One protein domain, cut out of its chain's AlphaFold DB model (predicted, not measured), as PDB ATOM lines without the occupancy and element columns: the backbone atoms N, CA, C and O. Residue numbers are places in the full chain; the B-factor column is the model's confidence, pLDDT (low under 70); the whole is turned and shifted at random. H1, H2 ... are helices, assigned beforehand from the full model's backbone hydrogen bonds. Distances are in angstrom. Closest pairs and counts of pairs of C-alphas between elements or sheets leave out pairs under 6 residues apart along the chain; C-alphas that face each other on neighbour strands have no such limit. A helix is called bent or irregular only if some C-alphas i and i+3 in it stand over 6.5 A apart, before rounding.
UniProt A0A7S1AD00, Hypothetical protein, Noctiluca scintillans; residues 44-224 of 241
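AT A GLANCE: This is residues 44 to 224 of the 241 residues of the protein "Hypothetical protein" of Noctiluca scintillans (UniProt A0A7S1AD00). Two helical lobes, H1 to H4 and H5 to H8, stand side by side, joined where the long H3 and H7 pack along each other; H1 crosses H4 and H5 crosses H8 on the far sides. H2, H3, H4, H7 and H8 make a bundle, helices packed roughly lengthwise. The printed part has 181 residues with eight named helices, H1 to H8 in order, and no named strand: all helix. It is compact, with a radius of gyration of the C-alphas of 16.1 A, and spans 46 by 41 by 34 A.

HOW THE PARTS SIT: Start at H7, residues 182 to 201, irregular where C-alphas 183 and 186 are 7.5 A apart, with a kink of 26 degrees near residue 189. It touches H3, residues 77 to 95, opposite ways at a shallow tilt of 12 degrees; the closest C-alphas, of Met 93 and Leu 194, are 5.0 A apart. H7 forms hairpins with H6, residues 165 to 175 (closest C-alphas Lys 169 and Leu 192, 5.8 A), and H8, residues 212 to 222. H5, residues 142 to 154, touches H8 with residues 148 to 152 alone, closest at C-alphas 148 and 216, 5.5 A. H3 forms hairpins with H2, residues 62 to 72, and H4, residues 107 to 119. H1, residues 44 to 50, touches H4 about perpendicular, at 85 degrees, closest at C-alphas 46 and 114, 7.2 A. Every O i to N i+4 pair is within hydrogen-bond range in H1, H3, H5, H6 and H8, but 5 of 7 in H2, 7 of 9 in H4 and 14 of 16 in H7.

IN THESE COORDINATES: Find C-alpha 182 at (6.504, 22.699, -66.969); H7 runs 29.9 A from there. H3 begins at (22.102, 13.549, -26.329) and runs 27.1 A.

THE WHOLE: The printed part has no cut. Long links join H1 to H2, H3 to H4 and H4 to H5. Residues 123 to 125 have pLDDT under 70.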
ATOM      1  N   GLU A  44      35.199  24.130 -48.399       93.75
ATOM      2  CA  GLU A  44      36.401  23.428 -48.887       93.75
ATOM      3  C   GLU A  44      36.938  22.409 -47.883       93.75
ATOM      4  O   GLU A  44      37.263  21.263 -48.221       93.75
ATOM      5  N   LYS A  45      37.007  22.822 -46.615       93.00
ATOM      6  CA  LYS A  45      37.418  21.941 -45.527       93.00
ATOM      7  C   LYS A  45      36.433  20.781 -45.372       93.00
ATOM      8  O   LYS A  45      36.853  19.627 -45.341       93.00
ATOM      9  N   GLY A  46      35.134  21.081 -45.318       93.75
ATOM     10  CA  GLY A  46      34.078  20.077 -45.197       93.75
ATOM     11  C   GLY A  46      34.087  19.056 -46.330       93.75
ATOM     12  O   GLY A  46      33.979  17.858 -46.074       93.75
ATOM     13  N   TRP A  47      34.268  19.523 -47.565       95.12
ATOM     14  CA  TRP A  47      34.334  18.695 -48.766       95.12
ATOM     15  C   TRP A  47      35.514  17.732 -48.704       95.12
ATOM     16  O   TRP A  47      35.342  16.530 -48.900       95.12
ATOM     17  N   THR A  48      36.697  18.243 -48.357       93.69
ATOM     18  CA  THR A  48      37.911  17.433 -48.197       93.69
ATOM     19  C   THR A  48      37.722  16.360 -47.124       93.69
ATOM     20  O   THR A  48      38.079  15.202 -47.322       93.69
ATOM     21  N   GLU A  49      37.115  16.717 -45.990       93.19
ATOM     22  CA  GLU A  49      36.848  15.776 -44.902       93.19
ATOM     23  C   GLU A  49      35.800  14.716 -45.260       93.19
ATOM     24  O   GLU A  49      35.931  13.562 -44.846       93.19
ATOM     25  N   ALA A  50      34.771  15.088 -46.022       94.38
ATOM     26  CA  ALA A  50      33.757  14.156 -46.499       94.38
ATOM     27  C   ALA A  50      34.333  13.152 -47.515       94.38
ATOM     28  O   ALA A  50      33.869  12.016 -47.572       94.38
ATOM     29  N   HIS A  51      35.396  13.521 -48.237       93.75
ATOM     30  CA  HIS A  51      36.074  12.642 -49.194       93.75
ATOM     31  C   HIS A  51      37.076  11.662 -48.574       93.75
ATOM     32  O   HIS A  51      37.686  10.863 -49.285       93.75
ATOM     33  N   VAL A  52      37.250  11.653 -47.250       91.56
ATOM     34  CA  VAL A  52      38.081  10.630 -46.602       91.56
ATOM     35  C   VAL A  52      37.438   9.251 -46.811       91.56
ATOM     36  O   VAL A  52      36.391   8.948 -46.237       91.56
ATOM     37  N   GLY A  53      38.084   8.417 -47.631       85.50
ATOM     38  CA  GLY A  53      37.587   7.092 -48.018       85.50
ATOM     39  C   GLY A  53      36.591   7.091 -49.185       85.50
ATOM     40  O   GLY A  53      35.990   6.055 -49.451       85.50
ATOM     41  N   VAL A  54      36.422   8.220 -49.880       89.06
ATOM     42  CA  VAL A  54      35.601   8.365 -51.093       89.06
ATOM     43  C   VAL A  54      36.517   8.795 -52.240       89.06
ATOM     44  O   VAL A  54      37.463   9.554 -52.034       89.06
ATOM     45  N   ALA A  55      36.278   8.299 -53.455       85.44
ATOM     46  CA  ALA A  55      37.058   8.721 -54.615       85.44
ATOM     47  C   ALA A  55      36.873  10.229 -54.863       85.44
ATOM     48  O   ALA A  55      35.751  10.717 -54.859       85.44
ATOM     49  N   SER A  56      37.955  10.966 -55.127       80.75
ATOM     50  CA  SER A  56      37.918  12.432 -55.284       80.75
ATOM     51  C   SER A  56      37.078  12.931 -56.464       80.75
ATOM     52  O   SER A  56      36.786  14.119 -56.544       80.75
ATOM     53  N   SER A  57      36.754  12.049 -57.411       82.56
ATOM     54  CA  SER A  57      35.902  12.328 -58.570       82.56
ATOM     55  C   SER A  57      34.438  11.924 -58.369       82.56
ATOM     56  O   SER A  57      33.634  12.162 -59.265       82.56
ATOM     57  N   ALA A  58      34.102  11.254 -57.264       88.12
ATOM     58  CA  ALA A  58      32.737  10.831 -56.959       88.12
ATOM     59  C   ALA A  58      31.983  11.932 -56.198       88.12
ATOM     60  O   ALA A  58      32.601  12.816 -55.606       88.12
ATOM     61  N   GLY A  59      30.649  11.877 -56.202       93.38
ATOM     62  CA  GLY A  59      29.864  12.662 -55.257       93.38
ATOM     63  C   GLY A  59      30.042  12.143 -53.827       93.38
ATOM     64  O   GLY A  59      30.551  11.046 -53.585       93.38
ATOM     65  N   VAL A  60      29.614  12.943 -52.854       96.56
ATOM     66  CA  VAL A  60      29.655  12.570 -51.436       96.56
ATOM     67  C   VAL A  60      28.423  11.719 -51.099       96.56
ATOM     68  O   VAL A  60      27.313  12.253 -51.131       96.56
ATOM     69  N   PRO A  61      28.576  10.434 -50.728       96.44
ATOM     70  CA  PRO A  61      27.449   9.612 -50.297       96.44
ATOM     71  C   PRO A  61      26.943  10.039 -48.913       96.44
ATOM     72  O   PRO A  61      27.667  10.666 -48.127       96.44
ATOM     73  N   ARG A  62      25.709   9.646 -48.584       96.81
ATOM     74  CA  ARG A  62      25.027  10.003 -47.329       96.81
ATOM     75  C   ARG A  62      25.863   9.733 -46.094       96.81
ATOM     76  O   ARG A  62      26.032  10.620 -45.261       96.81
ATOM     77  N   GLU A  63      26.427   8.536 -45.975       96.00
ATOM     78  CA  GLU A  63      27.182   8.125 -44.793       96.00
ATOM     79  C   GLU A  63      28.407   9.020 -44.579       96.00
ATOM     80  O   GLU A  63      28.760   9.343 -43.444       96.00
ATOM     81  N   ALA A  64      29.051   9.452 -45.667       96.88
ATOM     82  CA  ALA A  64      30.199  10.344 -45.614       96.88
ATOM     83  C   ALA A  64      29.796  11.780 -45.248       96.88
ATOM     84  O   ALA A  64      30.457  12.399 -44.404       96.88
ATOM     85  N   PHE A  65      28.698  12.284 -45.817       97.50
ATOM     86  CA  PHE A  65      28.139  13.592 -45.478       97.50
ATOM     87  C   PHE A  65      27.738  13.665 -44.001       97.50
ATOM     88  O   PHE A  65      28.219  14.538 -43.271       97.50
ATOM     89  N   VAL A  66      26.932  12.705 -43.535       96.94
ATOM     90  CA  VAL A  66      26.462  12.626 -42.145       96.94
ATOM     91  C   VAL A  66      27.651  12.511 -41.198       96.94
ATOM     92  O   VAL A  66      27.774  13.306 -40.267       96.94
ATOM     93  N   ARG A  67      28.599  11.600 -41.459       95.56
ATOM     94  CA  ARG A  67      29.816  11.458 -40.642       95.56
ATOM     95  C   ARG A  67      30.607  12.762 -40.541       95.56
ATOM     96  O   ARG A  67      31.118  13.070 -39.467       95.56
ATOM     97  N   SER A  68      30.728  13.515 -41.636       95.50
ATOM     98  CA  SER A  68      31.415  14.812 -41.645       95.50
ATOM     99  C   SER A  68      30.680  15.839 -40.775       95.50
ATOM    100  O   SER A  68      31.286  16.457 -39.898       95.50
ATOM    101  N   CYS A  69      29.360  15.966 -40.941       95.06
ATOM    102  CA  CYS A  69      28.536  16.922 -40.199       95.06
ATOM    103  C   CYS A  69      28.443  16.606 -38.701       95.06
ATOM    104  O   CYS A  69      28.427  17.522 -37.876       95.06
ATOM    105  N   MET A  70      28.427  15.323 -38.330       94.94
ATOM    106  CA  MET A  70      28.313  14.884 -36.936       94.94
ATOM    107  C   MET A  70      29.560  15.183 -36.089       94.94
ATOM    108  O   MET A  70      29.482  15.137 -34.864       94.94
ATOM    109  N   LYS A  71      30.697  15.565 -36.691       92.19
ATOM    110  CA  LYS A  71      31.880  16.026 -35.935       92.19
ATOM    111  C   LYS A  71      31.629  17.317 -35.152       92.19
ATOM    112  O   LYS A  71      32.309  17.558 -34.158       92.19
ATOM    113  N   SER A  72      30.689  18.147 -35.607       87.88
ATOM    114  CA  SER A  72      30.265  19.374 -34.924       87.88
ATOM    115  C   SER A  72      28.945  19.207 -34.169       87.88
ATOM    116  O   SER A  72      28.334  20.207 -33.806       87.88
ATOM    117  N   ALA A  73      28.482  17.970 -33.962       91.75
ATOM    118  CA  ALA A  73      27.210  17.734 -33.300       91.75
ATOM    119  C   ALA A  73      27.235  18.224 -31.837       91.75
ATOM    120  O   ALA A  73      28.265  18.108 -31.158       91.75
ATOM    121  N   PRO A  74      26.102  18.732 -31.323       90.44
ATOM    122  CA  PRO A  74      25.950  19.058 -29.911       90.44
ATOM    123  C   PRO A  74      26.251  17.855 -29.003       90.44
ATOM    124  O   PRO A  74      26.044  16.701 -29.375       90.44
ATOM    125  N   ARG A  75      26.766  18.127 -27.796       89.50
ATOM    126  CA  ARG A  75      27.140  17.075 -26.829       89.50
ATOM    127  C   ARG A  75      25.945  16.465 -26.105       89.50
ATOM    128  O   ARG A  75      26.031  15.329 -25.656       89.50
ATOM    129  N   GLU A  76      24.893  17.251 -25.910       91.06
ATOM    130  CA  GLU A  76      23.694  16.823 -25.194       91.06
ATOM    131  C   GLU A  76      22.886  15.870 -26.075       91.06
ATOM    132  O   GLU A  76      22.627  16.178 -27.235       91.06
ATOM    133  N   GLU A  77      22.539  14.701 -25.535       90.38
ATOM    134  CA  GLU A  77      22.102  13.549 -26.329       90.38
ATOM    135  C   GLU A  77      20.847  13.830 -27.154       90.38
ATOM    136  O   GLU A  77      20.835  13.567 -28.355       90.38
ATOM    137  N   ARG A  78      19.820  14.443 -26.559       89.88
ATOM    138  CA  ARG A  78      18.574  14.722 -27.278       89.88
ATOM    139  C   ARG A  78      18.795  15.748 -28.385       89.88
ATOM    140  O   ARG A  78      18.290  15.595 -29.495       89.88
ATOM    141  N   THR A  79      19.577  16.792 -28.112       91.25
ATOM    142  CA  THR A  79      19.956  17.775 -29.135       91.25
ATOM    143  C   THR A  79      20.822  17.139 -30.229       91.25
ATOM    144  O   THR A  79      20.670  17.479 -31.401       91.25
ATOM    145  N   ARG A  80      21.686  16.177 -29.886       93.75
ATOM    146  CA  ARG A  80      22.515  15.417 -30.832       93.75
ATOM    147  C   ARG A  80      21.676  14.552 -31.774       93.75
ATOM    148  O   ARG A  80      21.974  14.511 -32.965       93.75
ATOM    149  N   GLU A  81      20.640  13.892 -31.262       94.75
ATOM    150  CA  GLU A  81      19.681  13.112 -32.058       94.75
ATOM    151  C   GLU A  81      18.885  14.008 -33.017       94.75
ATOM    152  O   GLU A  81      18.834  13.732 -34.214       94.75
ATOM    153  N   ASN A  82      18.355  15.133 -32.524       95.12
ATOM    154  CA  ASN A  82      17.656  16.114 -33.362       95.12
ATOM    155  C   ASN A  82      18.574  16.696 -34.451       95.12
ATOM    156  O   ASN A  82      18.160  16.854 -35.597       95.12
ATOM    157  N   TYR A  83      19.840  16.969 -34.120       95.69
ATOM    158  CA  TYR A  83      20.832  17.420 -35.095       95.69
ATOM    159  C   TYR A  83      21.116  16.346 -36.154       95.69
ATOM    160  O   TYR A  83      21.224  16.660 -37.336       95.69
ATOM    161  N   ALA A  84      21.203  15.070 -35.764       96.69
ATOM    162  CA  ALA A  84      21.377  13.975 -36.715       96.69
ATOM    163  C   ALA A  84      20.182  13.855 -37.675       96.69
ATOM    164  O   ALA A  84      20.390  13.641 -38.870       96.69
ATOM    165  N   GLN A  85      18.953  14.029 -37.179       96.44
ATOM    166  CA  GLN A  85      17.752  14.078 -38.016       96.44
ATOM    167  C   GLN A  85      17.828  15.241 -39.014       96.44
ATOM    168  O   GLN A  85      17.725  15.021 -40.219       96.44
ATOM    169  N   TYR A  86      18.125  16.450 -38.530       97.06
ATOM    170  CA  TYR A  86      18.289  17.638 -39.368       97.06
ATOM    171  C   TYR A  86      19.343  17.444 -40.472       97.06
ATOM    172  O   TYR A  86      19.100  17.753 -41.634       97.06
ATOM    173  N   VAL A  87      20.502  16.867 -40.143       97.62
ATOM    174  CA  VAL A  87      21.562  16.575 -41.123       97.62
ATOM    175  C   VAL A  87      21.102  15.570 -42.185       97.62
ATOM    176  O   VAL A  87      21.479  15.701 -43.347       97.62
ATOM    177  N   ASN A  88      20.299  14.568 -41.821       98.06
ATOM    178  CA  ASN A  88      19.753  13.635 -42.810       98.06
ATOM    179  C   ASN A  88      18.748  14.323 -43.739       98.06
ATOM    180  O   ASN A  88      18.805  14.103 -44.943       98.06
ATOM    181  N   GLU A  89      17.893  15.193 -43.211       97.75
ATOM    182  CA  GLU A  89      16.950  15.968 -44.025       97.75
ATOM    183  C   GLU A  89      17.660  16.961 -44.952       97.75
ATOM    184  O   GLU A  89      17.265  17.107 -46.106       97.75
ATOM    185  N   LEU A  90      18.763  17.570 -44.502       98.00
ATOM    186  CA  LEU A  90      19.633  18.370 -45.367       98.00
ATOM    187  C   LEU A  90      20.223  17.545 -46.515       98.00
ATOM    188  O   LEU A  90      20.348  18.061 -47.624       98.00
ATOM    189  N   PHE A  91      20.585  16.281 -46.270       98.00
ATOM    190  CA  PHE A  91      21.053  15.398 -47.336       98.00
ATOM    191  C   PHE A  91      19.936  15.091 -48.337       98.00
ATOM    192  O   PHE A  91      20.166  15.240 -49.534       98.00
ATOM    193  N   GLU A  92      18.745  14.694 -47.870       96.94
ATOM    194  CA  GLU A  92      17.603  14.408 -48.756       96.94
ATOM    195  C   GLU A  92      17.273  15.611 -49.635       96.94
ATOM    196  O   GLU A  92      17.200  15.488 -50.856       96.94
ATOM    197  N   MET A  93      17.150  16.790 -49.024       97.06
ATOM    198  CA  MET A  93      16.891  18.034 -49.739       97.06
ATOM    199  C   MET A  93      17.975  18.303 -50.786       97.06
ATOM    200  O   MET A  93      17.668  18.497 -51.959       97.06
ATOM    201  N   ALA A  94      19.251  18.240 -50.406       96.50
ATOM    202  CA  ALA A  94      20.339  18.555 -51.326       96.50
ATOM    203  C   ALA A  94      20.468  17.543 -52.475       96.50
ATOM    204  O   ALA A  94      20.883  17.899 -53.578       96.50
ATOM    205  N   SER A  95      20.078  16.290 -52.238       95.06
ATOM    206  CA  SER A  95      20.032  15.234 -53.254       95.06
ATOM    207  C   SER A  95      18.999  15.511 -54.360       95.06
ATOM    208  O   SER A  95      19.151  15.036 -55.491       95.06
ATOM    209  N   ALA A  96      17.994  16.338 -54.050       94.31
ATOM    210  CA  ALA A  96      16.880  16.710 -54.914       94.31
ATOM    211  C   ALA A  96      17.034  18.094 -55.582       94.31
ATOM    212  O   ALA A  96      16.113  18.553 -56.248       94.31
ATOM    213  N   LEU A  97      18.196  18.754 -55.467       91.56
ATOM    214  CA  LEU A  97      18.449  20.060 -56.106       91.56
ATOM    215  C   LEU A  97      18.429  20.023 -57.644       91.56
ATOM    216  O   LEU A  97      18.263  21.055 -58.292       91.56
ATOM    217  N   THR A  98      18.634  18.846 -58.234       86.25
ATOM    218  CA  THR A  98      18.608  18.636 -59.685       86.25
ATOM    219  C   THR A  98      17.647  17.521 -60.047       86.25
ATOM    220  O   THR A  98      17.507  16.560 -59.292       86.25
ATOM    221  N   VAL A  99      17.088  17.592 -61.254       84.25
ATOM    222  CA  VAL A  99      16.332  16.497 -61.869       84.25
ATOM    223  C   VAL A  99      17.222  15.787 -62.905       84.25
ATOM    224  O   VAL A  99      17.803  16.475 -63.750       84.25
ATOM    225  N   PRO A 100      17.353  14.443 -62.856       85.38
ATOM    226  CA  PRO A 100      16.846  13.548 -61.809       85.38
ATOM    227  C   PRO A 100      17.605  13.700 -60.478       85.38
ATOM    228  O   PRO A 100      18.761  14.139 -60.455       85.38
ATOM    229  N   HIS A 101      16.962  13.285 -59.378       86.06
ATOM    230  CA  HIS A 101      17.581  13.252 -58.049       86.06
ATOM    231  C   HIS A 101      18.855  12.402 -58.063       86.06
ATOM    232  O   HIS A 101      18.926  11.361 -58.728       86.06
ATOM    233  N   LYS A 102      19.861  12.823 -57.298       87.62
ATOM    234  CA  LYS A 102      21.154  12.136 -57.216       87.62
ATOM    235  C   LYS A 102      21.270  11.371 -55.910       87.62
ATOM    236  O   LYS A 102      20.870  11.858 -54.867       87.62
ATOM    237  N   ALA A 103      21.858  10.179 -55.948       90.50
ATOM    238  CA  ALA A 103      22.090   9.393 -54.732       90.50
ATOM    239  C   ALA A 103      23.258   9.934 -53.884       90.50
ATOM    240  O   ALA A 103      23.382   9.597 -52.706       90.50
ATOM    241  N   ASP A 104      24.122  10.749 -54.486       93.94
ATOM    242  CA  ASP A 104      25.279  11.383 -53.875       93.94
ATOM    243  C   ASP A 104      25.285  12.898 -54.133       93.94
ATOM    244  O   ASP A 104      24.656  13.419 -55.057       93.94
ATOM    245  N   LEU A 105      25.991  13.638 -53.279       95.25
ATOM    246  CA  LEU A 105      26.057  15.090 -53.387       95.25
ATOM    247  C   LEU A 105      27.250  15.502 -54.242       95.25
ATOM    248  O   LEU A 105      28.410  15.338 -53.852       95.25
ATOM    249  N   GLY A 106      26.962  16.119 -55.386       93.81
ATOM    250  CA  GLY A 106      27.945  16.928 -56.097       93.81
ATOM    251  C   GLY A 106      28.379  18.140 -55.265       93.81
ATOM    252  O   GLY A 106      27.777  18.468 -54.240       93.81
ATOM    253  N   ARG A 107      29.420  18.846 -55.725       92.94
ATOM    254  CA  ARG A 107      30.012  19.958 -54.968       92.94
ATOM    255  C   ARG A 107      28.997  21.030 -54.589       92.94
ATOM    256  O   ARG A 107      29.008  21.481 -53.447       92.94
ATOM    257  N   HIS A 108      28.110  21.393 -55.508       92.94
ATOM    258  CA  HIS A 108      27.075  22.388 -55.261       92.94
ATOM    259  C   HIS A 108      26.111  21.977 -54.144       92.94
ATOM    260  O   HIS A 108      26.082  22.619 -53.094       92.94
ATOM    261  N   ALA A 109      25.442  20.838 -54.310       95.25
ATOM    262  CA  ALA A 109      24.512  20.304 -53.321       95.25
ATOM    263  C   ALA A 109      25.154  20.112 -51.937       95.25
ATOM    264  O   ALA A 109      24.592  20.508 -50.915       95.25
ATOM    265  N   PHE A 110      26.383  19.585 -51.902       96.38
ATOM    266  CA  PHE A 110      27.145  19.461 -50.662       96.38
ATOM    267  C   PHE A 110      27.369  20.817 -49.992       96.38
ATOM    268  O   PHE A 110      27.234  20.925 -48.778       96.38
ATOM    269  N   SER A 111      27.737  21.844 -50.762       95.69
ATOM    270  CA  SER A 111      28.129  23.146 -50.220       95.69
ATOM    271  C   SER A 111      26.983  23.805 -49.458       95.69
ATOM    272  O   SER A 111      27.185  24.251 -48.329       95.69
ATOM    273  N   TYR A 112      25.779  23.794 -50.028       95.88
ATOM    274  CA  TYR A 112      24.593  24.362 -49.389       95.88
ATOM    275  C   TYR A 112      24.171  23.564 -48.155       95.88
ATOM    276  O   TYR A 112      24.055  24.138 -47.071       95.88
ATOM    277  N   ALA A 113      24.056  22.238 -48.268       96.62
ATOM    278  CA  ALA A 113      23.726  21.384 -47.126       96.62
ATOM    279  C   ALA A 113      24.744  21.530 -45.981       96.62
ATOM    280  O   ALA A 113      24.382  21.636 -44.809       96.62
ATOM    281  N   TYR A 114      26.035  21.576 -46.313       95.50
ATOM    282  CA  TYR A 114      27.107  21.667 -45.328       95.50
ATOM    283  C   TYR A 114      27.172  23.033 -44.641       95.50
ATOM    284  O   TYR A 114      27.561  23.094 -43.476       95.50
ATOM    285  N   LEU A 115      26.808  24.124 -45.322       94.00
ATOM    286  CA  LEU A 115      26.677  25.429 -44.674       94.00
ATOM    287  C   LEU A 115      25.483  25.459 -43.725       94.00
ATOM    288  O   LEU A 115      25.627  25.913 -42.591       94.00
ATOM    289  N   LEU A 116      24.335  24.932 -44.159       94.75
ATOM    290  CA  LEU A 116      23.111  24.966 -43.365       94.75
ATOM    291  C   LEU A 116      23.199  24.141 -42.082       94.75
ATOM    292  O   LEU A 116      22.555  24.495 -41.102       94.75
ATOM    293  N   LYS A 117      24.047  23.107 -42.017       93.56
ATOM    294  CA  LYS A 117      24.241  22.347 -40.769       93.56
ATOM    295  C   LYS A 117      24.579  23.255 -39.569       93.56
ATOM    296  O   LYS A 117      24.214  22.939 -38.442       93.56
ATOM    297  N   ASP A 118      25.280  24.371 -39.802       91.25
ATOM    298  CA  ASP A 118      25.689  25.309 -38.749       91.25
ATOM    299  C   ASP A 118      24.517  26.184 -38.250       91.25
ATOM    300  O   ASP A 118      24.661  26.868 -37.240       91.25
ATOM    301  N   GLU A 119      23.363  26.139 -38.921       92.88
ATOM    302  CA  GLU A 119      22.167  26.936 -38.613       92.88
ATOM    303  C   GLU A 119      21.208  26.243 -37.645       92.88
ATOM    304  O   GLU A 119      20.234  26.840 -37.186       92.88
ATOM    305  N   PHE A 120      21.496  24.989 -37.294       93.50
ATOM    306  CA  PHE A 120      20.732  24.254 -36.299       93.50
ATOM    307  C   PHE A 120      20.743  24.970 -34.942       93.50
ATOM    308  O   PHE A 120      21.805  25.304 -34.394       93.50
ATOM    309  N   HIS A 121      19.552  25.148 -34.372       87.19
ATOM    310  CA  HIS A 121      19.364  25.787 -33.077       87.19
ATOM    311  C   HIS A 121      19.968  24.915 -31.968       87.19
ATOM    312  O   HIS A 121      19.616  23.747 -31.814       87.19
ATOM    313  N   GLY A 122      20.885  25.485 -31.187       75.56
ATOM    314  CA  GLY A 122      21.607  24.772 -30.126       75.56
ATOM    315  C   GLY A 122      23.068  24.449 -30.454       75.56
ATOM    316  O   GLY A 122      23.758  23.861 -29.621       75.56
ATOM    317  N   THR A 123      23.578  24.860 -31.621       69.69
ATOM    318  CA  THR A 123      25.018  24.771 -31.955       69.69
ATOM    319  C   THR A 123      25.829  25.999 -31.522       69.69
ATOM    320  O   THR A 123      27.058  25.937 -31.482       69.69
ATOM    321  N   GLY A 124      25.170  27.121 -31.201       65.31
ATOM    322  CA  GLY A 124      25.819  28.392 -30.843       65.31
ATOM    323  C   GLY A 124      26.387  29.190 -32.029       65.31
ATOM    324  O   GLY A 124      26.946  30.266 -31.818       65.31
ATOM    325  N   CYS A 125      26.231  28.694 -33.262       61.91
ATOM    326  CA  CYS A 125      26.650  29.351 -34.510       61.91
ATOM    327  C   CYS A 125      25.470  29.821 -35.373       61.91
ATOM    328  O   CYS A 125      25.646  30.066 -36.563       61.91
ATOM    329  N   GLU A 126      24.303  29.975 -34.755       77.62
ATOM    330  CA  GLU A 126      23.049  30.324 -35.414       77.62
ATOM    331  C   GLU A 126      23.133  31.632 -36.209       77.62
ATOM    332  O   GLU A 126      23.721  32.619 -35.755       77.62
ATOM    333  N   ASP A 127      22.489  31.631 -37.375       85.69
ATOM    334  CA  ASP A 127      22.449  32.725 -38.343       85.69
ATOM    335  C   ASP A 127      23.837  33.074 -38.911       85.69
ATOM    336  O   ASP A 127      24.263  34.234 -38.939       85.69
ATOM    337  N   ALA A 128      24.589  32.063 -39.360       85.12
ATOM    338  CA  ALA A 128      25.959  32.245 -39.841       85.12
ATOM    339  C   ALA A 128      26.040  33.118 -41.107       85.12
ATOM    340  O   ALA A 128      27.043  33.816 -41.294       85.12
ATOM    341  N   LEU A 129      24.993  33.114 -41.941       88.19
ATOM    342  CA  LEU A 129      24.840  33.995 -43.110       88.19
ATOM    343  C   LEU A 129      24.177  35.342 -42.772       88.19
ATOM    344  O   LEU A 129      24.146  36.249 -43.612       88.19
ATOM    345  N   GLN A 130      23.744  35.521 -41.523       90.88
ATOM    346  CA  GLN A 130      23.189  36.760 -40.982       90.88
ATOM    347  C   GLN A 130      21.877  37.198 -41.651       90.88
ATOM    348  O   GLN A 130      21.647  38.396 -41.838       90.88
ATOM    349  N   PHE A 131      21.027  36.251 -42.051       91.50
ATOM    350  CA  PHE A 131      19.737  36.521 -42.686       91.50
ATOM    351  C   PHE A 131      18.699  37.116 -41.731       91.50
ATOM    352  O   PHE A 131      17.816  37.836 -42.198       91.50
ATOM    353  N   VAL A 132      18.828  36.902 -40.416       90.75
ATOM    354  CA  VAL A 132      17.958  37.524 -39.397       90.75
ATOM    355  C   VAL A 132      18.681  38.499 -38.468       90.75
ATOM    356  O   VAL A 132      18.089  39.007 -37.513       90.75
ATOM    357  N   ALA A 133      19.945  38.817 -38.752       88.25
ATOM    358  CA  ALA A 133      20.713  39.769 -37.966       88.25
ATOM    359  C   ALA A 133      20.036  41.150 -37.922       88.25
ATOM    360  O   ALA A 133      19.731  41.752 -38.952       88.25
ATOM    361  N   THR A 134      19.881  41.699 -36.712       86.94
ATOM    362  CA  THR A 134      19.293  43.033 -36.488       86.94
ATOM    363  C   THR A 134      20.068  44.136 -37.209       86.94
ATOM    364  O   THR A 134      19.491  45.115 -37.671       86.94
ATOM    365  N   THR A 135      21.390  43.991 -37.312       89.06
ATOM    366  CA  THR A 135      22.250  44.875 -38.102       89.06
ATOM    367  C   THR A 135      22.870  44.068 -39.231       89.06
ATOM    368  O   THR A 135      23.828  43.324 -39.016       89.06
ATOM    369  N   LYS A 136      22.308  44.209 -40.434       89.19
ATOM    370  CA  LYS A 136      22.784  43.498 -41.622       89.19
ATOM    371  C   LYS A 136      24.140  44.048 -42.072       89.19
ATOM    372  O   LYS A 136      24.282  45.268 -42.211       89.19
ATOM    373  N   PRO A 137      25.139  43.183 -42.304       89.06
ATOM    374  CA  PRO A 137      26.421  43.624 -42.830       89.06
ATOM    375  C   PRO A 137      26.257  44.118 -44.271       89.06
ATOM    376  O   PRO A 137      25.397  43.653 -45.016       89.06
ATOM    377  N   ARG A 138      27.118  45.059 -44.666       90.25
ATOM    378  CA  ARG A 138      27.259  45.492 -46.060       90.25
ATOM    379  C   ARG A 138      28.326  44.638 -46.730       90.25
ATOM    380  O   ARG A 138      29.506  44.975 -46.704       90.25
ATOM    381  N   ASP A 139      27.898  43.511 -47.267       89.69
ATOM    382  CA  ASP A 139      28.743  42.518 -47.927       89.69
ATOM    383  C   ASP A 139      28.066  42.003 -49.222       89.69
ATOM    384  O   ASP A 139      26.963  42.454 -49.554       89.69
ATOM    385  N   PRO A 140      28.687  41.079 -49.978       89.12
ATOM    386  CA  PRO A 140      28.104  40.551 -51.212       89.12
ATOM    387  C   PRO A 140      26.742  39.851 -51.070       89.12
ATOM    388  O   PRO A 140      26.099  39.623 -52.085       89.12
ATOM    389  N   LEU A 141      26.293  39.515 -49.855       91.06
ATOM    390  CA  LEU A 141      24.987  38.891 -49.616       91.06
ATOM    391  C   LEU A 141      23.893  39.919 -49.297       91.06
ATOM    392  O   LEU A 141      22.755  39.529 -49.060       91.06
ATOM    393  N   SER A 142      24.209  41.220 -49.250       92.94
ATOM    394  CA  SER A 142      23.275  42.269 -48.805       92.94
ATOM    395  C   SER A 142      21.943  42.257 -49.555       92.94
ATOM    396  O   SER A 142      20.902  42.331 -48.909       92.94
ATOM    397  N   GLU A 143      21.979  42.141 -50.886       93.06
ATOM    398  CA  GLU A 143      20.777  42.090 -51.735       93.06
ATOM    399  C   GLU A 143      19.951  40.842 -51.429       93.06
ATOM    400  O   GLU A 143      18.768  40.951 -51.130       93.06
ATOM    401  N   LEU A 144      20.608  39.686 -51.319       93.88
ATOM    402  CA  LEU A 144      19.957  38.431 -50.957       93.88
ATOM    403  C   LEU A 144      19.232  38.524 -49.601       93.88
ATOM    404  O   LEU A 144      18.118  38.032 -49.438       93.88
ATOM    405  N   ARG A 145      19.821  39.220 -48.617       95.12
ATOM    406  CA  ARG A 145      19.152  39.440 -47.322       95.12
ATOM    407  C   ARG A 145      17.932  40.348 -47.434       95.12
ATOM    408  O   ARG A 145      17.068  40.267 -46.563       95.12
ATOM    409  N   LEU A 146      17.907  41.283 -48.383       95.00
ATOM    410  CA  LEU A 146      16.754  42.155 -48.615       95.00
ATOM    411  C   LEU A 146      15.645  41.384 -49.327       95.00
ATOM    412  O   LEU A 146      14.496  41.472 -48.905       95.00
ATOM    413  N   ASP A 147      16.003  40.569 -50.316       96.19
ATOM    414  CA  ASP A 147      15.058  39.717 -51.033       96.19
ATOM    415  C   ASP A 147      14.359  38.748 -50.076       96.19
ATOM    416  O   ASP A 147      13.133  38.671 -50.055       96.19
ATOM    417  N   PHE A 148      15.105  38.094 -49.181       97.00
ATOM    418  CA  PHE A 148      14.507  37.178 -48.204       97.00
ATOM    419  C   PHE A 148      13.677  37.882 -47.118       97.00
ATOM    420  O   PHE A 148      12.756  37.285 -46.557       97.00
ATOM    421  N   ASP A 149      13.960  39.151 -46.814       97.31
ATOM    422  CA  ASP A 149      13.076  39.962 -45.968       97.31
ATOM    423  C   ASP A 149      11.770  40.306 -46.676       97.31
ATOM    424  O   ASP A 149      10.714  40.274 -46.042       97.31
ATOM    425  N   ALA A 150      11.842  40.638 -47.966       98.06
ATOM    426  CA  ALA A 150      10.672  40.916 -48.782       98.06
ATOM    427  C   ALA A 150       9.804  39.658 -48.930       98.06
ATOM    428  O   ALA A 150       8.596  39.729 -48.707       98.06
ATOM    429  N   ASP A 151      10.422  38.500 -49.179       98.50
ATOM    430  CA  ASP A 151       9.739  37.207 -49.208       98.50
ATOM    431  C   ASP A 151       9.050  36.915 -47.874       98.50
ATOM    432  O   ASP A 151       7.861  36.601 -47.831       98.50
ATOM    433  N   TRP A 152       9.774  37.087 -46.761       98.38
ATOM    434  CA  TRP A 152       9.208  36.903 -45.429       98.38
ATOM    435  C   TRP A 152       8.058  37.871 -45.160       98.38
ATOM    436  O   TRP A 152       7.103  37.498 -44.485       98.38
ATOM    437  N   ALA A 153       8.114  39.110 -45.646       98.12
ATOM    438  CA  ALA A 153       7.023  40.064 -45.484       98.12
ATOM    439  C   ALA A 153       5.785  39.653 -46.298       98.12
ATOM    440  O   ALA A 153       4.670  39.740 -45.777       98.12
ATOM    441  N   ALA A 154       5.985  39.168 -47.525       98.44
ATOM    442  CA  ALA A 154       4.928  38.850 -48.481       98.44
ATOM    443  C   ALA A 154       4.235  37.503 -48.227       98.44
ATOM    444  O   ALA A 154       3.029  37.391 -48.448       98.44
ATOM    445  N   VAL A 155       4.965  36.486 -47.756       98.62
ATOM    446  CA  VAL A 155       4.406  35.142 -47.561       98.62
ATOM    447  C   VAL A 155       3.262  35.148 -46.526       98.62
ATOM    448  O   VAL A 155       3.412  35.743 -45.442       98.62
ATOM    449  N   PRO A 156       2.120  34.488 -46.810       98.19
ATOM    450  CA  PRO A 156       1.035  34.336 -45.848       98.19
ATOM    451  C   PRO A 156       1.497  33.623 -44.577       98.19
ATOM    452  O   PRO A 156       2.233  32.637 -44.628       98.19
ATOM    453  N   LYS A 157       1.038  34.122 -43.428       98.00
ATOM    454  CA  LYS A 157       1.340  33.559 -42.108       98.00
ATOM    455  C   LYS A 157       0.064  33.056 -41.446       98.00
ATOM    456  O   LYS A 157      -1.015  33.598 -41.678       98.00
ATOM    457  N   ASP A 158       0.201  32.033 -40.616       95.00
ATOM    458  CA  ASP A 158      -0.858  31.521 -39.760       95.00
ATOM    459  C   ASP A 158      -1.176  32.483 -38.597       95.00
ATOM    460  O   ASP A 158      -0.559  33.540 -38.432       95.00
ATOM    461  N   GLY A 159      -2.138  32.104 -37.750       92.19
ATOM    462  CA  GLY A 159      -2.539  32.895 -36.581       92.19
ATOM    463  C   GLY A 159      -1.438  33.112 -35.531       92.19
ATOM    464  O   GLY A 159      -1.628  33.908 -34.618       92.19
ATOM    465  N   THR A 160      -0.294  32.432 -35.655       92.88
ATOM    466  CA  THR A 160       0.889  32.583 -34.792       92.88
ATOM    467  C   THR A 160       2.010  33.393 -35.449       92.88
ATOM    468  O   THR A 160       3.058  33.603 -34.839       92.88
ATOM    469  N   GLY A 161       1.803  33.875 -36.681       95.94
ATOM    470  CA  GLY A 161       2.812  34.611 -37.438       95.94
ATOM    471  C   GLY A 161       3.861  33.716 -38.106       95.94
ATOM    472  O   GLY A 161       4.939  34.210 -38.440       95.94
ATOM    473  N   ARG A 162       3.575  32.422 -38.297       96.75
ATOM    474  CA  ARG A 162       4.483  31.435 -38.907       96.75
ATOM    475  C   ARG A 162       3.979  30.959 -40.265       96.75
ATOM    476  O   ARG A 162       2.822  31.167 -40.609       96.75
ATOM    477  N   VAL A 163       4.846  30.333 -41.052       98.31
ATOM    478  CA  VAL A 163       4.532  29.896 -42.423       98.31
ATOM    479  C   VAL A 163       4.297  28.388 -42.455       98.31
ATOM    480  O   VAL A 163       5.185  27.624 -42.083       98.31
ATOM    481  N   SER A 164       3.118  27.953 -42.906       98.06
ATOM    482  CA  SER A 164       2.801  26.531 -43.107       98.06
ATOM    483  C   SER A 164       3.490  25.961 -44.352       98.06
ATOM    484  O   SER A 164       3.871  26.710 -45.253       98.06
ATOM    485  N   ALA A 165       3.574  24.630 -44.456       97.88
ATOM    486  CA  ALA A 165       4.115  23.953 -45.641       97.88
ATOM    487  C   ALA A 165       3.394  24.367 -46.934       97.88
ATOM    488  O   ALA A 165       4.030  24.691 -47.935       97.88
ATOM    489  N   SER A 166       2.062  24.445 -46.888       98.06
ATOM    490  CA  SER A 166       1.247  24.871 -48.029       98.06
ATOM    491  C   SER A 166       1.538  26.310 -48.458       98.06
ATOM    492  O   SER A 166       1.689  26.564 -49.650       98.06
ATOM    493  N   ALA A 167       1.656  27.241 -47.506       98.50
ATOM    494  CA  ALA A 167       1.957  28.639 -47.800       98.50
ATOM    495  C   ALA A 167       3.382  28.806 -48.347       98.50
ATOM    496  O   ALA A 167       3.581  29.559 -49.295       98.50
ATOM    497  N   PHE A 168       4.352  28.075 -47.787       98.69
ATOM    498  CA  PHE A 168       5.732  28.050 -48.272       98.69
ATOM    499  C   PHE A 168       5.800  27.570 -49.726       98.69
ATOM    500  O   PHE A 168       6.318  28.280 -50.585       98.69
ATOM    501  N   LYS A 169       5.214  26.399 -50.014       98.38
ATOM    502  CA  LYS A 169       5.204  25.814 -51.357       98.38
ATOM    503  C   LYS A 169       4.523  26.735 -52.364       98.38
ATOM    504  O   LYS A 169       5.125  27.092 -53.371       98.38
ATOM    505  N   GLN A 170       3.298  27.169 -52.063       98.31
ATOM    506  CA  GLN A 170       2.528  28.037 -52.953       98.31
ATOM    507  C   GLN A 170       3.278  29.337 -53.265       98.31
ATOM    508  O   GLN A 170       3.289  29.781 -54.410       98.31
ATOM    509  N   PHE A 171       3.919  29.935 -52.256       98.69
ATOM    510  CA  PHE A 171       4.684  31.162 -52.429       98.69
ATOM    511  C   PHE A 171       5.859  30.975 -53.393       98.69
ATOM    512  O   PHE A 171       6.014  31.774 -54.313       98.69
ATOM    513  N   PHE A 172       6.664  29.923 -53.225       98.50
ATOM    514  CA  PHE A 172       7.842  29.717 -54.070       98.50
ATOM    515  C   PHE A 172       7.512  29.189 -55.468       98.50
ATOM    516  O   PHE A 172       8.171  29.603 -56.417       98.50
ATOM    517  N   VAL A 173       6.462  28.379 -55.634       97.81
ATOM    518  CA  VAL A 173       5.940  28.042 -56.971       97.81
ATOM    519  C   VAL A 173       5.520  29.315 -57.705       97.81
ATOM    520  O   VAL A 173       5.932  29.536 -58.838       97.81
ATOM    521  N   GLN A 174       4.768  30.201 -57.046       97.94
ATOM    522  CA  GLN A 174       4.352  31.465 -57.653       97.94
ATOM    523  C   GLN A 174       5.539  32.388 -57.951       97.94
ATOM    524  O   GLN A 174       5.574  33.013 -59.009       97.94
ATOM    525  N   LYS A 175       6.504  32.485 -57.030       97.25
ATOM    526  CA  LYS A 175       7.680  33.354 -57.170       97.25
ATOM    527  C   LYS A 175       8.523  32.996 -58.393       97.25
ATOM    528  O   LYS A 175       9.007  33.903 -59.059       97.25
ATOM    529  N   PHE A 176       8.685  31.706 -58.677       96.00
ATOM    530  CA  PHE A 176       9.520  31.222 -59.778       96.00
ATOM    531  C   PHE A 176       8.718  30.776 -61.005       96.00
ATOM    532  O   PHE A 176       9.288  30.191 -61.919       96.00
ATOM    533  N   ALA A 177       7.414  31.064 -61.066       94.88
ATOM    534  CA  ALA A 177       6.529  30.584 -62.129       94.88
ATOM    535  C   ALA A 177       6.973  30.987 -63.548       94.88
ATOM    536  O   ALA A 177       6.684  30.269 -64.500       94.88
ATOM    537  N   GLU A 178       7.659  32.125 -63.704       93.50
ATOM    538  CA  GLU A 178       8.166  32.578 -65.010       93.50
ATOM    539  C   GLU A 178       9.409  31.798 -65.475       93.50
ATOM    540  O   GLU A 178       9.616  31.649 -66.679       93.50
ATOM    541  N   ASP A 179      10.199  31.274 -64.535       92.38
ATOM    542  CA  ASP A 179      11.448  30.544 -64.794       92.38
ATOM    543  C   ASP A 179      11.272  29.015 -64.723       92.38
ATOM    544  O   ASP A 179      12.131  28.264 -65.194       92.38
ATOM    545  N   LEU A 180      10.176  28.549 -64.114       93.00
ATOM    546  CA  LEU A 180       9.882  27.142 -63.862       93.00
ATOM    547  C   LEU A 180       9.382  26.454 -65.134       93.00
ATOM    548  O   LEU A 180       8.270  26.700 -65.606       93.00
ATOM    549  N   ALA A 181      10.197  25.554 -65.684       92.19
ATOM    550  CA  ALA A 181       9.796  24.768 -66.839       92.19
ATOM    551  C   ALA A 181       8.684  23.760 -66.456       92.19
ATOM    552  O   ALA A 181       8.782  23.122 -65.400       92.19
ATOM    553  N   PRO A 182       7.647  23.562 -67.297       91.69
ATOM    554  CA  PRO A 182       6.504  22.699 -66.969       91.69
ATOM    555  C   PRO A 182       6.886  21.263 -66.585       91.69
ATOM    556  O   PRO A 182       6.243  20.633 -65.750       91.69
ATOM    557  N   GLU A 183       7.945  20.723 -67.185       91.38
ATOM    558  CA  GLU A 183       8.443  19.372 -66.918       91.38
ATOM    559  C   GLU A 183       9.052  19.187 -65.520       91.38
ATOM    560  O   GLU A 183       9.145  18.053 -65.050       91.38
ATOM    561  N   VAL A 184       9.458  20.271 -64.849       92.12
ATOM    562  CA  VAL A 184      10.058  20.227 -63.505       92.12
ATOM    563  C   VAL A 184       9.178  20.855 -62.426       92.12
ATOM    564  O   VAL A 184       9.602  20.916 -61.277       92.12
ATOM    565  N   GLU A 185       7.939  21.238 -62.744       93.56
ATOM    566  CA  GLU A 185       6.987  21.799 -61.775       93.56
ATOM    567  C   GLU A 185       6.702  20.832 -60.613       93.56
ATOM    568  O   GLU A 185       6.921  21.177 -59.453       93.56
ATOM    569  N   ASN A 186       6.319  19.583 -60.910       94.88
ATOM    570  CA  ASN A 186       6.078  18.567 -59.873       94.88
ATOM    571  C   ASN A 186       7.350  18.241 -59.056       94.88
ATOM    572  O   ASN A 186       7.278  18.275 -57.826       94.88
ATOM    573  N   PRO A 187       8.523  17.976 -59.678       95.06
ATOM    574  CA  PRO A 187       9.779  17.846 -58.939       95.06
ATOM    575  C   PRO A 187      10.105  19.045 -58.044       95.06
ATOM    576  O   PRO A 187      10.610  18.866 -56.938       95.06
ATOM    577  N   TYR A 188       9.806  20.264 -58.496       96.31
ATOM    578  CA  TYR A 188      10.049  21.460 -57.704       96.31
ATOM    579  C   TYR A 188       9.127  21.527 -56.483       96.31
ATOM    580  O   TYR A 188       9.585  21.824 -55.381       96.31
ATOM    581  N   GLU A 189       7.848  21.177 -56.623       97.12
ATOM    582  CA  GLU A 189       6.936  21.075 -55.479       97.12
ATOM    583  C   GLU A 189       7.385  20.038 -54.441       97.12
ATOM    584  O   GLU A 189       7.295  20.300 -53.238       97.12
ATOM    585  N   GLU A 190       7.868  18.877 -54.889       96.44
ATOM    586  CA  GLU A 190       8.434  17.840 -54.015       96.44
ATOM    587  C   GLU A 190       9.707  18.342 -53.318       96.44
ATOM    588  O   GLU A 190       9.882  18.168 -52.109       96.44
ATOM    589  N   PHE A 191      10.576  19.035 -54.054       97.06
ATOM    590  CA  PHE A 191      11.769  19.666 -53.500       97.06
ATOM    591  C   PHE A 191      11.428  20.732 -52.446       97.06
ATOM    592  O   PHE A 191      12.098  20.814 -51.412       97.06
ATOM    593  N   LEU A 192      10.365  21.513 -52.645       98.44
ATOM    594  CA  LEU A 192       9.902  22.500 -51.668       98.44
ATOM    595  C   LEU A 192       9.403  21.850 -50.368       98.44
ATOM    596  O   LEU A 192       9.618  22.422 -49.297       98.44
ATOM    597  N   ASP A 193       8.816  20.648 -50.423       98.19
ATOM    598  CA  ASP A 193       8.494  19.880 -49.209       98.19
ATOM    599  C   ASP A 193       9.768  19.452 -48.465       98.19
ATOM    600  O   ASP A 193       9.838  19.554 -47.237       98.19
ATOM    601  N   LEU A 194      10.809  19.027 -49.189       97.94
ATOM    602  CA  LEU A 194      12.105  18.682 -48.592       97.94
ATOM    603  C   LEU A 194      12.789  19.906 -47.965       97.94
ATOM    604  O   LEU A 194      13.309  19.813 -46.850       97.94
ATOM    605  N   CYS A 195      12.739  21.063 -48.632       98.12
ATOM    606  CA  CYS A 195      13.210  22.338 -48.090       98.12
ATOM    607  C   CYS A 195      12.488  22.696 -46.794       98.12
ATOM    608  O   CYS A 195      13.130  23.051 -45.801       98.12
ATOM    609  N   PHE A 196      11.157  22.588 -46.798       98.31
ATOM    610  CA  PHE A 196      10.331  22.885 -45.638       98.31
ATOM    611  C   PHE A 196      10.682  21.976 -44.458       98.31
ATOM    612  O   PHE A 196      10.925  22.480 -43.364       98.31
ATOM    613  N   ASN A 197      10.763  20.661 -44.683       97.31
ATOM    614  CA  ASN A 197      11.072  19.688 -43.635       97.31
ATOM    615  C   ASN A 197      12.450  19.947 -43.018       97.31
ATOM    616  O   ASN A 197      12.544  20.123 -41.803       97.31
ATOM    617  N   ALA A 198      13.486  20.113 -43.849       97.44
ATOM    618  CA  ALA A 198      14.823  20.437 -43.361       97.44
ATOM    619  C   ALA A 198      14.819  21.736 -42.530       97.44
ATOM    620  O   ALA A 198      15.382  21.790 -41.436       97.44
ATOM    621  N   CYS A 199      14.143  22.788 -43.000       97.12
ATOM    622  CA  CYS A 199      14.076  24.063 -42.281       97.12
ATOM    623  C   CYS A 199      13.213  24.007 -41.012       97.12
ATOM    624  O   CYS A 199      13.457  24.780 -40.081       97.12
ATOM    625  N   LEU A 200      12.235  23.101 -40.943       96.38
ATOM    626  CA  LEU A 200      11.455  22.845 -39.735       96.38
ATOM    627  C   LEU A 200      12.333  22.183 -38.664       96.38
ATOM    628  O   LEU A 200      12.353  22.647 -37.523       96.38
ATOM    629  N   SER A 201      13.136  21.187 -39.048       95.81
ATOM    630  CA  SER A 201      14.067  20.487 -38.149       95.81
ATOM    631  C   SER A 201      15.276  21.315 -37.717       95.81
ATOM    632  O   SER A 201      15.949  20.953 -36.751       95.81
ATOM    633  N   MET A 202      15.533  22.457 -38.364       94.94
ATOM    634  CA  MET A 202      16.522  23.441 -37.906       94.94
ATOM    635  C   MET A 202      16.247  23.907 -36.464       94.94
ATOM    636  O   MET A 202      17.181  24.238 -35.732       94.94
ATOM    637  N   VAL A 203      14.974  23.942 -36.048       91.00
ATOM    638  CA  VAL A 203      14.546  24.359 -34.708       91.00
ATOM    639  C   VAL A 203      13.879  23.179 -33.996       91.00
ATOM    640  O   VAL A 203      12.706  22.892 -34.249       91.00
ATOM    641  N   PRO A 204      14.583  22.507 -33.067       85.81
ATOM    642  CA  PRO A 204      14.027  21.381 -32.328       85.81
ATOM    643  C   PRO A 204      12.718  21.731 -31.623       85.81
ATOM    644  O   PRO A 204      12.628  22.732 -30.911       85.81
ATOM    645  N   GLY A 205      11.709  20.878 -31.795       82.88
ATOM    646  CA  GLY A 205      10.385  21.076 -31.205       82.88
ATOM    647  C   GLY A 205       9.487  22.062 -31.956       82.88
ATOM    648  O   GLY A 205       8.406  22.367 -31.459       82.88
ATOM    649  N   SER A 206       9.889  22.560 -33.132       83.12
ATOM    650  CA  SER A 206       8.939  23.217 -34.034       83.12
ATOM    651  C   SER A 206       7.934  22.191 -34.561       83.12
ATOM    652  O   SER A 206       8.325  21.123 -35.024       83.12
ATOM    653  N   GLU A 207       6.638  22.487 -34.455       77.56
ATOM    654  CA  GLU A 207       5.601  21.466 -34.649       77.56
ATOM    655  C   GLU A 207       5.112  21.353 -36.100       77.56
ATOM    656  O   GLU A 207       4.818  20.249 -36.552       77.56
ATOM    657  N   SER A 208       4.995  22.465 -36.839       92.38
ATOM    658  CA  SER A 208       4.363  22.428 -38.176       92.38
ATOM    659  C   SER A 208       4.530  23.672 -39.055       92.38
ATOM    660  O   SER A 208       3.992  23.706 -40.163       92.38
ATOM    661  N   ALA A 209       5.233  24.709 -38.591       96.19
ATOM    662  CA  ALA A 209       5.336  25.979 -39.308       96.19
ATOM    663  C   ALA A 209       6.691  26.657 -39.075       96.19
ATOM    664  O   ALA A 209       7.249  26.598 -37.975       96.19
ATOM    665  N   LEU A 210       7.208  27.323 -40.109       97.06
ATOM    666  CA  LEU A 210       8.501  28.003 -40.073       97.06
ATOM    667  C   LEU A 210       8.379  29.380 -39.424       97.06
ATOM    668  O   LEU A 210       7.475  30.162 -39.731       97.06
ATOM    669  N   GLU A 211       9.334  29.693 -38.555       95.06
ATOM    670  CA  GLU A 211       9.581  31.058 -38.098       95.06
ATOM    671  C   GLU A 211      10.503  31.811 -39.075       95.06
ATOM    672  O   GLU A 211      10.974  31.255 -40.069       95.06
ATOM    673  N   GLY A 212      10.722  33.101 -38.823       95.25
ATOM    674  CA  GLY A 212      11.393  34.005 -39.754       95.25
ATOM    675  C   GLY A 212      12.796  33.580 -40.189       95.25
ATOM    676  O   GLY A 212      13.136  33.802 -41.353       95.25
ATOM    677  N   ARG A 213      13.610  32.986 -39.312       94.62
ATOM    678  CA  ARG A 213      14.944  32.486 -39.674       94.62
ATOM    679  C   ARG A 213      14.829  31.224 -40.517       94.62
ATOM    680  O   ARG A 213      15.304  31.249 -41.650       94.62
ATOM    681  N   SER A 214      14.155  30.179 -40.033       96.06
ATOM    682  CA  SER A 214      13.939  28.952 -40.816       96.06
ATOM    683  C   SER A 214      13.348  29.231 -42.203       96.06
ATOM    684  O   SER A 214      13.797  28.644 -43.183       96.06
ATOM    685  N   PHE A 215      12.402  30.170 -42.323       97.88
ATOM    686  CA  PHE A 215      11.847  30.568 -43.617       97.88
ATOM    687  C   PHE A 215      12.905  31.146 -44.564       97.88
ATOM    688  O   PHE A 215      12.947  30.755 -45.723       97.88
ATOM    689  N   ARG A 216      13.769  32.059 -44.099       97.81
ATOM    690  CA  ARG A 216      14.783  32.707 -44.958       97.81
ATOM    691  C   ARG A 216      15.843  31.725 -45.447       97.81
ATOM    692  O   ARG A 216      16.303  31.836 -46.576       97.81
ATOM    693  N   TYR A 217      16.204  30.744 -44.626       97.00
ATOM    694  CA  TYR A 217      17.071  29.652 -45.074       97.00
ATOM    695  C   TYR A 217      16.346  28.688 -46.021       97.00
ATOM    696  O   TYR A 217      16.960  28.193 -46.960       97.00
ATOM    697  N   GLY A 218      15.037  28.486 -45.848       97.44
ATOM    698  CA  GLY A 218      14.209  27.794 -46.835       97.44
ATOM    699  C   GLY A 218      14.133  28.546 -48.166       97.44
ATOM    700  O   GLY A 218      14.228  27.922 -49.213       97.44
ATOM    701  N   ALA A 219      14.040  29.879 -48.130       97.81
ATOM    702  CA  ALA A 219      14.051  30.739 -49.312       97.81
ATOM    703  C   ALA A 219      15.368  30.639 -50.087       97.81
ATOM    704  O   ALA A 219      15.354  30.574 -51.314       97.81
ATOM    705  N   LEU A 220      16.493  30.568 -49.364       97.06
ATOM    706  CA  LEU A 220      17.795  30.273 -49.953       97.06
ATOM    707  C   LEU A 220      17.756  28.951 -50.721       97.06
ATOM    708  O   LEU A 220      18.072  28.941 -51.900       97.06
ATOM    709  N   LEU A 221      17.341  27.861 -50.072       96.81
ATOM    710  CA  LEU A 221      17.313  26.538 -50.701       96.81
ATOM    711  C   LEU A 221      16.354  26.460 -51.891       96.81
ATOM    712  O   LEU A 221      16.710  25.886 -52.914       96.81
ATOM    713  N   ALA A 222      15.167  27.061 -51.774       96.88
ATOM    714  CA  ALA A 222      14.173  27.105 -52.844       96.88
ATOM    715  C   ALA A 222      14.750  27.708 -54.137       96.88
ATOM    716  O   ALA A 222      14.455  27.224 -55.225       96.88
ATOM    717  N   GLY A 223      15.616  28.720 -54.017       94.69
ATOM    718  CA  GLY A 223      16.274  29.368 -55.152       94.69
ATOM    719  C   GLY A 223      17.424  28.583 -55.791       94.69
ATOM    720  O   GLY A 223      17.896  28.986 -56.852       94.69
ATOM    721  N   GLU A 224      17.879  27.480 -55.189       93.81
ATOM    722  CA  GLU A 224      18.978  26.669 -55.732       93.81
ATOM    723  C   GLU A 224      18.506  25.551 -56.664       93.81
ATOM    724  O   GLU A 224      19.325  24.909 -57.317       93.81
TER     725      GLU A 224